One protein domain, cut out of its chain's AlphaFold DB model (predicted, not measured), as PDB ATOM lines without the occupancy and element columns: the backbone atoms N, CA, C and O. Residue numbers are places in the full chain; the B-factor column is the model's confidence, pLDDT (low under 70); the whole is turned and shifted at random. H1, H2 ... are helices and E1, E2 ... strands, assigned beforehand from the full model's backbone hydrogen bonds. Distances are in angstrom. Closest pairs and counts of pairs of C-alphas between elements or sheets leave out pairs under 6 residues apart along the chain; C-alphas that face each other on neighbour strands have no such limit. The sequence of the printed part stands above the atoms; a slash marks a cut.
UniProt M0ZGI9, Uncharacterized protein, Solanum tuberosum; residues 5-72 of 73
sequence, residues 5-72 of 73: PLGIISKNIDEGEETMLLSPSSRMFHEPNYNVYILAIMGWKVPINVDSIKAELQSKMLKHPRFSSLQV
ATOM      1  N   PRO A   5     -31.321 -22.575  21.841       69.88
ATOM      2  CA  PRO A   5     -30.270 -22.447  20.839       69.88
ATOM      3  C   PRO A   5     -30.586 -21.336  19.821       69.88
ATOM      4  O   PRO A   5     -31.718 -21.195  19.349       69.88
ATOM      5  N   LEU A   6     -29.565 -20.549  19.472       70.00
ATOM      6  CA  LEU A   6     -29.555 -19.654  18.311       70.00
ATOM      7  C   LEU A   6     -28.855 -20.361  17.155       70.00
ATOM      8  O   LEU A   6     -27.671 -20.678  17.260       70.00
ATOM      9  N   GLY A   7     -29.588 -20.588  16.065       64.75
ATOM     10  CA  GLY A   7     -29.123 -21.381  14.933       64.75
ATOM     11  C   GLY A   7     -29.167 -20.642  13.599       64.75
ATOM     12  O   GLY A   7     -29.969 -19.729  13.361       64.75
ATOM     13  N   ILE A   8     -28.294 -21.078  12.697       60.12
ATOM     14  CA  ILE A   8     -28.368 -20.794  11.267       60.12
ATOM     15  C   ILE A   8     -29.300 -21.846  10.664       60.12
ATOM     16  O   ILE A   8     -29.183 -23.017  11.004       60.12
ATOM     17  N   ILE A   9     -30.222 -21.459   9.776       61.19
ATOM     18  CA  ILE A   9     -31.014 -22.444   9.027       61.19
ATOM     19  C   ILE A   9     -30.034 -23.314   8.231       61.19
ATOM     20  O   ILE A   9     -29.554 -22.899   7.177       61.19
ATOM     21  N   SER A  10     -29.756 -24.513   8.725       48.38
ATOM     22  CA  SER A  10     -29.263 -25.623   7.932       48.38
ATOM     23  C   SER A  10     -30.258 -26.755   8.118       48.38
ATOM     24  O   SER A  10     -30.695 -27.037   9.232       48.38
ATOM     25  N   LYS A  11     -30.696 -27.314   6.990       49.34
ATOM     26  CA  LYS A  11     -31.628 -28.441   6.892       49.34
ATOM     27  C   LYS A  11     -31.303 -29.496   7.962       49.34
ATOM     28  O   LYS A  11     -30.137 -29.858   8.086       49.34
ATOM     29  N   ASN A  12     -32.342 -30.010   8.628       48.47
ATOM     30  CA  ASN A  12     -32.341 -30.985   9.739       48.47
ATOM     31  C   ASN A  12     -32.364 -30.384  11.157       48.47
ATOM     32  O   ASN A  12     -31.599 -30.800  12.019       48.47
ATOM     33  N   ILE A  13     -33.262 -29.433  11.417       53.88
ATOM     34  CA  ILE A  13     -33.745 -29.215  12.785       53.88
ATOM     35  C   ILE A  13     -35.009 -30.067  12.896       53.88
ATOM     36  O   ILE A  13     -35.962 -29.817  12.156       53.88
ATOM     37  N   ASP A  14     -34.974 -31.103  13.737       48.06
ATOM     38  CA  ASP A  14     -36.164 -31.860  14.130       48.06
ATOM     39  C   ASP A  14     -37.269 -30.870  14.528       48.06
ATOM     40  O   ASP A  14     -37.025 -29.933  15.291       48.06
ATOM     41  N   GLU A  15     -38.479 -31.063  13.998       45.78
ATOM     42  CA  GLU A  15     -39.646 -30.161  14.072       45.78
ATOM     43  C   GLU A  15     -40.139 -29.812  15.503       45.78
ATOM     44  O   GLU A  15     -41.197 -29.210  15.664       45.78
ATOM     45  N   GLY A  16     -39.394 -30.163  16.556       46.75
ATOM     46  CA  GLY A  16     -39.743 -29.935  17.960       46.75
ATOM     47  C   GLY A  16     -39.045 -28.760  18.653       46.75
ATOM     48  O   GLY A  16     -39.502 -28.359  19.723       46.75
ATOM     49  N   GLU A  17     -37.968 -28.189  18.096       51.66
ATOM     50  CA  GLU A  17     -37.231 -27.098  18.755       51.66
ATOM     51  C   GLU A  17     -37.427 -25.750  18.050       51.66
ATOM     52  O   GLU A  17     -36.971 -25.519  16.929       51.66
ATOM     53  N   GLU A  18     -38.097 -24.824  18.740       53.75
ATOM     54  CA  GLU A  18     -38.294 -23.428  18.337       53.75
ATOM     55  C   GLU A  18     -36.949 -22.676  18.260       53.75
ATOM     56  O   GLU A  18     -36.572 -21.923  19.164       53.75
ATOM     57  N   THR A  19     -36.186 -22.890  17.192       59.12
ATOM     58  CA  THR A  19     -34.909 -22.204  16.983       59.12
ATOM     59  C   THR A  19     -35.146 -20.746  16.602       59.12
ATOM     60  O   THR A  19     -35.884 -20.413  15.673       59.12
ATOM     61  N   MET A  20     -34.512 -19.830  17.337       65.38
ATOM     62  CA  MET A  20     -34.572 -18.412  17.000       65.38
ATOM     63  C   MET A  20     -33.590 -18.152  15.854       65.38
ATOM     64  O   MET A  20     -32.374 -18.252  16.016       65.38
ATOM     65  N   LEU A  21     -34.133 -17.858  14.672       71.81
ATOM     66  CA  LEU A  21     -33.353 -17.735  13.445       71.81
ATOM     67  C   LEU A  21     -32.487 -16.474  13.438       71.81
ATOM     68  O   LEU A  21     -32.961 -15.361  13.684       71.81
ATOM     69  N   LEU A  22     -31.214 -16.649  13.087       76.19
ATOM     70  CA  LEU A  22     -30.282 -15.544  12.900       76.19
ATOM     71  C   LEU A  22     -30.518 -14.833  11.563       76.19
ATOM     72  O   LEU A  22     -30.650 -15.465  10.506       76.19
ATOM     73  N   SER A  23     -30.491 -13.497  11.608       80.19
ATOM     74  CA  SER A  23     -30.452 -12.673  10.398       80.19
ATOM     75  C   SER A  23     -29.173 -12.957   9.594       80.19
ATOM     76  O   SER A  23     -28.167 -13.336  10.198       80.19
ATOM     77  N   PRO A  24     -29.158 -12.750   8.264       78.31
ATOM     78  CA  PRO A  24     -27.966 -12.965   7.440       78.31
ATOM     79  C   PRO A  24     -26.708 -12.274   7.985       78.31
ATOM     80  O   PRO A  24     -25.665 -12.910   8.089       78.31
ATOM     81  N   SER A  25     -26.818 -11.020   8.437       80.00
ATOM     82  CA  SER A  25     -25.691 -10.279   9.024       80.00
ATOM     83  C   SER A  25     -25.251 -10.840  10.378       80.00
ATOM     84  O   SER A  25     -24.068 -10.813  10.702       80.00
ATOM     85  N   SER A  26     -26.183 -11.382  11.172       79.38
ATOM     86  CA  SER A  26     -25.868 -12.000  12.466       79.38
ATOM     87  C   SER A  26     -25.025 -13.270  12.324       79.38
ATOM     88  O   SER A  26     -24.256 -13.584  13.224       79.38
ATOM     89  N   ARG A  27     -25.121 -13.972  11.188       78.25
ATOM     90  CA  ARG A  27     -24.315 -15.174  10.911       78.25
ATOM     91  C   ARG A  27     -22.829 -14.861  10.791       78.25
ATOM     92  O   ARG A  27     -22.013 -15.685  11.169       78.25
ATOM     93  N   MET A  28     -22.481 -13.656  10.337       79.44
ATOM     94  CA  MET A  28     -21.084 -13.244  10.200       79.44
ATOM     95  C   MET A  28     -20.349 -13.256  11.547       79.44
ATOM     96  O   MET A  28     -19.171 -13.573  11.590       79.44
ATOM     97  N   PHE A  29     -21.056 -13.015  12.658       79.44
ATOM     98  CA  PHE A  29     -20.520 -13.108  14.025       79.44
ATOM     99  C   PHE A  29     -20.177 -14.537  14.480       79.44
ATOM    100  O   PHE A  29     -19.618 -14.699  15.560       79.44
ATOM    101  N   HIS A  30     -20.520 -15.566  13.698       78.12
ATOM    102  CA  HIS A  30     -20.172 -16.964  13.976       78.12
ATOM    103  C   HIS A  30     -18.949 -17.438  13.173       78.12
ATOM    104  O   HIS A  30     -18.480 -18.552  13.392       78.12
ATOM    105  N   GLU A  31     -18.422 -16.626  12.250       81.88
ATOM    106  CA  GLU A  31     -17.266 -17.015  11.441       81.88
ATOM    107  C   GLU A  31     -15.994 -17.113  12.309       81.88
ATOM    108  O   GLU A  31     -15.711 -16.177  13.062       81.88
ATOM    109  N   PRO A  32     -15.171 -18.178  12.180       78.94
ATOM    110  CA  PRO A  32     -14.005 -18.429  13.044       78.94
ATOM    111  C   PRO A  32     -12.986 -17.283  13.132       78.94
ATOM    112  O   PRO A  32     -12.216 -17.199  14.084       78.94
ATOM    113  N   ASN A  33     -12.971 -16.404  12.129       79.38
ATOM    114  CA  ASN A  33     -12.041 -15.282  12.027       79.38
ATOM    115  C   ASN A  33     -12.720 -13.913  12.209       79.38
ATOM    116  O   ASN A  33     -12.082 -12.883  11.994       79.38
ATOM    117  N   TYR A  34     -13.999 -13.875  12.595       77.25
ATOM    118  CA  TYR A  34     -14.768 -12.642  12.764       77.25
ATOM    119  C   TYR A  34     -15.018 -12.338  14.251       77.25
ATOM    120  O   TYR A  34     -16.135 -12.383  14.764       77.25
ATOM    121  N   ASN A  35     -13.928 -12.011  14.952       79.44
ATOM    122  CA  ASN A  35     -13.905 -11.731  16.391       79.44
ATOM    123  C   ASN A  35     -14.377 -10.300  16.699       79.44
ATOM    124  O   ASN A  35     -13.563  -9.404  16.940       79.44
ATOM    125  N   VAL A  36     -15.690 -10.064  16.671       83.00
ATOM    126  CA  VAL A  36     -16.270  -8.743  16.959       83.00
ATOM    127  C   VAL A  36     -16.850  -8.689  18.367       83.00
ATOM    128  O   VAL A  36     -17.802  -9.395  18.691       83.00
ATOM    129  N   TYR A  37     -16.319  -7.776  19.180       83.94
ATOM    130  CA  TYR A  37     -16.799  -7.495  20.532       83.94
ATOM    131  C   TYR A  37     -17.406  -6.097  20.603       83.94
ATOM    132  O   TYR A  37     -16.811  -5.122  20.143       83.94
ATOM    133  N   ILE A  38     -18.581  -5.989  21.224       85.69
ATOM    134  CA  ILE A  38     -19.202  -4.698  21.519       85.69
ATOM    135  C   ILE A  38     -18.726  -4.254  22.903       85.69
ATOM    136  O   ILE A  38     -19.130  -4.819  23.918       85.69
ATOM    137  N   LEU A  39     -17.867  -3.234  22.940       91.94
ATOM    138  CA  LEU A  39     -17.408  -2.600  24.175       91.94
ATOM    139  C   LEU A  39     -18.208  -1.318  24.417       91.94
ATOM    140  O   LEU A  39     -18.170  -0.397  23.604       91.94
ATOM    141  N   ALA A  40     -18.917  -1.249  25.543       91.06
ATOM    142  CA  ALA A  40     -19.645  -0.056  25.968       91.06
ATOM    143  C   ALA A  40     -18.986   0.542  27.217       91.06
ATOM    144  O   ALA A  40     -18.915  -0.111  28.257       91.06
ATOM    145  N   ILE A  41     -18.521   1.790  27.117       93.69
ATOM    146  CA  ILE A  41     -17.942   2.551  28.232       93.69
ATOM    147  C   ILE A  41     -18.921   3.663  28.594       93.69
ATOM    148  O   ILE A  41     -19.274   4.486  27.753       93.69
ATOM    149  N   MET A  42     -19.372   3.677  29.844       90.44
ATOM    150  CA  MET A  42     -20.391   4.608  30.322       90.44
ATOM    151  C   MET A  42     -19.893   5.328  31.577       90.44
ATOM    152  O   MET A  42     -19.463   4.691  32.536       90.44
ATOM    153  N   GLY A  43     -19.949   6.660  31.557       93.12
ATOM    154  CA  GLY A  43     -19.600   7.507  32.696       93.12
ATOM    155  C   GLY A  43     -20.830   7.884  33.517       93.12
ATOM    156  O   GLY A  43     -21.894   8.154  32.963       93.12
ATOM    157  N   TRP A  44     -20.670   7.957  34.837       92.88
ATOM    158  CA  TRP A  44     -21.695   8.458  35.750       92.88
ATOM    159  C   TRP A  44     -21.192   9.671  36.524       92.88
ATOM    160  O   TRP A  44     -20.043   9.722  36.951       92.88
ATOM    161  N   LYS A  45     -22.087  10.641  36.738       95.81
ATOM    162  CA  LYS A  45     -21.817  11.820  37.575       95.81
ATOM    163  C   LYS A  45     -21.814  11.489  39.072       95.81
ATOM    164  O   LYS A  45     -21.216  12.213  39.859       95.81
ATOM    165  N   VAL A  46     -22.516  10.427  39.463       94.81
ATOM    166  CA  VAL A  46     -22.696  10.005  40.857       94.81
ATOM    167  C   VAL A  46     -21.996   8.671  41.112       94.81
ATOM    168  O   VAL A  46     -21.861   7.883  40.171       94.81
ATOM    169  N   PRO A  47     -21.579   8.387  42.361       94.19
ATOM    170  CA  PRO A  47     -21.049   7.080  42.717       94.19
ATOM    171  C   PRO A  47     -22.038   5.970  42.365       94.19
ATOM    172  O   PRO A  47     -23.236   6.064  42.637       94.19
ATOM    173  N   ILE A  48     -21.517   4.912  41.757       93.50
ATOM    174  CA  ILE A  48     -22.298   3.746  41.372       93.50
ATOM    175  C   ILE A  48     -22.390   2.788  42.557       93.50
ATOM    176  O   ILE A  48     -21.372   2.374  43.112       93.50
ATOM    177  N   ASN A  49     -23.611   2.369  42.891       95.06
ATOM    178  CA  ASN A  49     -23.815   1.184  43.715       95.06
ATOM    179  C   ASN A  49     -23.707  -0.064  42.823       95.06
ATOM    180  O   ASN A  49     -24.607  -0.356  42.031       95.06
ATOM    181  N   VAL A  50     -22.591  -0.781  42.950       93.94
ATOM    182  CA  VAL A  50     -22.263  -1.950  42.122       93.94
ATOM    183  C   VAL A  50     -23.292  -3.069  42.285       93.94
ATOM    184  O   VAL A  50     -23.716  -3.651  41.285       93.94
ATOM    185  N   ASP A  51     -23.742  -3.337  43.511       96.00
ATOM    186  CA  ASP A  51     -24.703  -4.408  43.790       96.00
ATOM    187  C   ASP A  51     -26.061  -4.118  43.150       96.00
ATOM    188  O   ASP A  51     -26.666  -4.997  42.532       96.00
ATOM    189  N   SER A  52     -26.506  -2.860  43.219       93.62
ATOM    190  CA  SER A  52     -27.749  -2.425  42.584       93.62
ATOM    191  C   SER A  52     -27.681  -2.536  41.060       93.62
ATOM    192  O   SER A  52     -28.599  -3.089  40.452       93.62
ATOM    193  N   ILE A  53     -26.580  -2.097  40.431       92.56
ATOM    194  CA  ILE A  53     -26.410  -2.243  38.976       92.56
ATOM    195  C   ILE A  53     -26.380  -3.714  38.572       92.56
ATOM    196  O   ILE A  53     -27.017  -4.089  37.589       92.56
ATOM    197  N   LYS A  54     -25.673  -4.563  39.323       91.75
ATOM    198  CA  LYS A  54     -25.609  -5.998  39.037       91.75
ATOM    199  C   LYS A  54     -26.993  -6.642  39.114       91.75
ATOM    200  O   LYS A  54     -27.359  -7.381  38.201       91.75
ATOM    201  N   ALA A  55     -27.768  -6.328  40.153       93.94
ATOM    202  CA  ALA A  55     -29.127  -6.835  40.321       93.94
ATOM    203  C   ALA A  55     -30.057  -6.380  39.184       93.94
ATOM    204  O   ALA A  55     -30.803  -7.190  38.635       93.94
ATOM    205  N   GLU A  56     -29.977  -5.112  38.777       91.25
ATOM    206  CA  GLU A  56     -30.752  -4.568  37.654       91.25
ATOM    207  C   GLU A  56     -30.352  -5.184  36.310       91.25
ATOM    208  O   GLU A  56     -31.213  -5.537  35.500       91.25
ATOM    209  N   LEU A  57     -29.053  -5.369  36.068       90.56
ATOM    210  CA  LEU A  57     -28.564  -6.007  34.851       90.56
ATOM    211  C   LEU A  57     -29.066  -7.449  34.765       90.56
ATOM    212  O   LEU A  57     -29.580  -7.862  33.727       90.56
ATOM    213  N   GLN A  58     -28.987  -8.198  35.865       90.19
ATOM    214  CA  GLN A  58     -29.527  -9.552  35.940       90.19
ATOM    215  C   GLN A  58     -31.046  -9.562  35.733       90.19
ATOM    216  O   GLN A  58     -31.551 -10.375  34.964       90.19
ATOM    217  N   SER A  59     -31.783  -8.643  36.361       89.25
ATOM    218  CA  SER A  59     -33.245  -8.619  36.284       89.25
ATOM    219  C   SER A  59     -33.777  -8.206  34.908       89.25
ATOM    220  O   SER A  59     -34.885  -8.614  34.555       89.25
ATOM    221  N   LYS A  60     -33.019  -7.417  34.133       87.12
ATOM    222  CA  LYS A  60     -33.426  -6.914  32.810       87.12
ATOM    223  C   LYS A  60     -32.813  -7.696  31.655       87.12
ATOM    224  O   LYS A  60     -33.550  -8.127  30.771       87.12
ATOM    225  N   MET A  61     -31.499  -7.915  31.659       86.50
ATOM    226  CA  MET A  61     -30.815  -8.573  30.541       86.50
ATOM    227  C   MET A  61     -31.161 -10.053  30.473       86.50
ATOM    228  O   MET A  61     -31.470 -10.539  29.392       86.50
ATOM    229  N   LEU A  62     -31.200 -10.763  31.609       82.69
ATOM    230  CA  LEU A  62     -31.461 -12.210  31.594       82.69
ATOM    231  C   LEU A  62     -32.886 -12.557  31.146       82.69
ATOM    232  O   LEU A  62     -33.136 -13.678  30.705       82.69
ATOM    233  N   LYS A  63     -33.823 -11.606  31.229       83.12
ATOM    234  CA  LYS A  63     -35.184 -11.777  30.704       83.12
ATOM    235  C   LYS A  63     -35.244 -11.684  29.182       83.12
ATOM    236  O   LYS A  63     -36.228 -12.120  28.592       83.12
ATOM    237  N   HIS A  64     -34.232 -11.105  28.539       84.00
ATOM    238  CA  HIS A  64     -34.235 -10.930  27.099       84.00
ATOM    239  C   HIS A  64     -33.781 -12.223  26.397       84.00
ATOM    240  O   HIS A  64     -32.656 -12.674  26.631       84.00
ATOM    241  N   PRO A  65     -34.579 -12.791  25.470       78.25
ATOM    242  CA  PRO A  65     -34.273 -14.075  24.835       78.25
ATOM    243  C   PRO A  65     -32.896 -14.145  24.163       78.25
ATOM    244  O   PRO A  65     -32.271 -15.194  24.179       78.25
ATOM    245  N   ARG A  66     -32.398 -13.023  23.621       80.25
ATOM    246  CA  ARG A  66     -31.086 -12.957  22.943       80.25
ATOM    247  C   ARG A  66     -29.878 -12.810  23.872       80.25
ATOM    248  O   ARG A  66     -28.759 -12.998  23.418       80.25
ATOM    249  N   PHE A  67     -30.082 -12.420  25.132       83.81
ATOM    250  CA  PHE A  67     -28.997 -12.362  26.125       83.81
ATOM    251  C   PHE A  67     -28.909 -13.648  26.958       83.81
ATOM    252  O   PHE A  67     -27.908 -13.866  27.633       83.81
ATOM    253  N   SER A  68     -29.927 -14.508  26.865       83.06
ATOM    254  CA  SER A  68     -30.038 -15.788  27.573       83.06
ATOM    255  C   SER A  68     -30.221 -16.957  26.601       83.06
ATOM    256  O   SER A  68     -30.998 -17.880  26.850       83.06
ATOM    257  N   SER A  69     -29.527 -16.909  25.471       82.12
ATOM    258  CA  SER A  69     -29.536 -17.948  24.443       82.12
ATOM    259  C   SER A  69     -28.162 -18.577  24.298       82.12
ATOM    260  O   SER A  69     -27.144 -17.901  24.452       82.12
ATOM    261  N   LEU A  70     -28.134 -19.862  23.957       78.69
ATOM    262  CA  LEU A  70     -26.897 -20.545  23.620       78.69
ATOM    263  C   LEU A  70     -26.541 -20.227  22.168       78.69
ATOM    264  O   LEU A  70     -27.320 -20.514  21.259       78.69
ATOM    265  N   GLN A  71     -25.366 -19.644  21.951       71.12
ATOM    266  CA  GLN A  71     -24.801 -19.546  20.612       71.12
ATOM    267  C   GLN A  71     -24.301 -20.936  20.210       71.12
ATOM    268  O   GLN A  71     -23.380 -21.460  20.832       71.12
ATOM    269  N   VAL A  72     -24.933 -21.539  19.204       64.31
ATOM    270  CA  VAL A  72     -24.505 -22.817  18.631       64.31
ATOM    271  C   VAL A  72     -23.830 -22.496  17.299       64.31
ATOM    272  O   VAL A  72     -24.440 -21.872  16.427       64.31
TER     273      VAL A  72
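AT A GLANCE: This is residues 5 to 72 of the 73 residues of an uncharacterized protein of Solanum tuberosum (UniProt M0ZGI9). Little regular structure stands in this flat, open loop of chain: a small body holds the short strand pair E1 and E2 with H1, while residues 10 to 16 stick out at one end and a long arm, residues 38 to 64 with H2, at the other. The 68 printed residues, in order E1, H1, H2, E2, are mixed, with 25 in named elements; the whole is only just extended, close to loose, with a radius of gyration of the C-alphas of 16.8 A, spanning 52 by 29 by 15 A.

HOW THE PARTS SIT: E1, residues 5 to 7, and E2, residues 69 to 71, are parallel neighbours at 47 degrees, with N 6 and O 70 2.9 A apart, within hydrogen-bond range. Residues 6 to 7 also pair, parallel, with residues 20 to 21. With H1, residues 24 to 30, and H2, residues 50 to 61, between them, the strands form a strand-helix-strand unit, two parallel strands joined through helices, with a right-handed crossover. H1 and H2 are apart; H1 and E2 are only just apart, 8.5 A at closest. Every O i to N i+4 pair is within range in H2, but 0 of 3 in H1, where 4 of 4 O i to N i+3 pairs are.

IN THESE COORDINATES: E1 begins at C-alpha 5 (-30.270, -22.447, 20.839). H1 is 10.9 A long and H2 15.8 A. E2 ends at C-alpha 71 (-24.801, -19.546, 20.612).

THE WHOLE: The farthest C-alphas, Asn 12 and Val 46, are 52.4 A apart. The printed part has no cut; the links E1 to H1 and H1 to H2 are long. The pLDDT is under 70 at residues 5, 7 to 20 and 72.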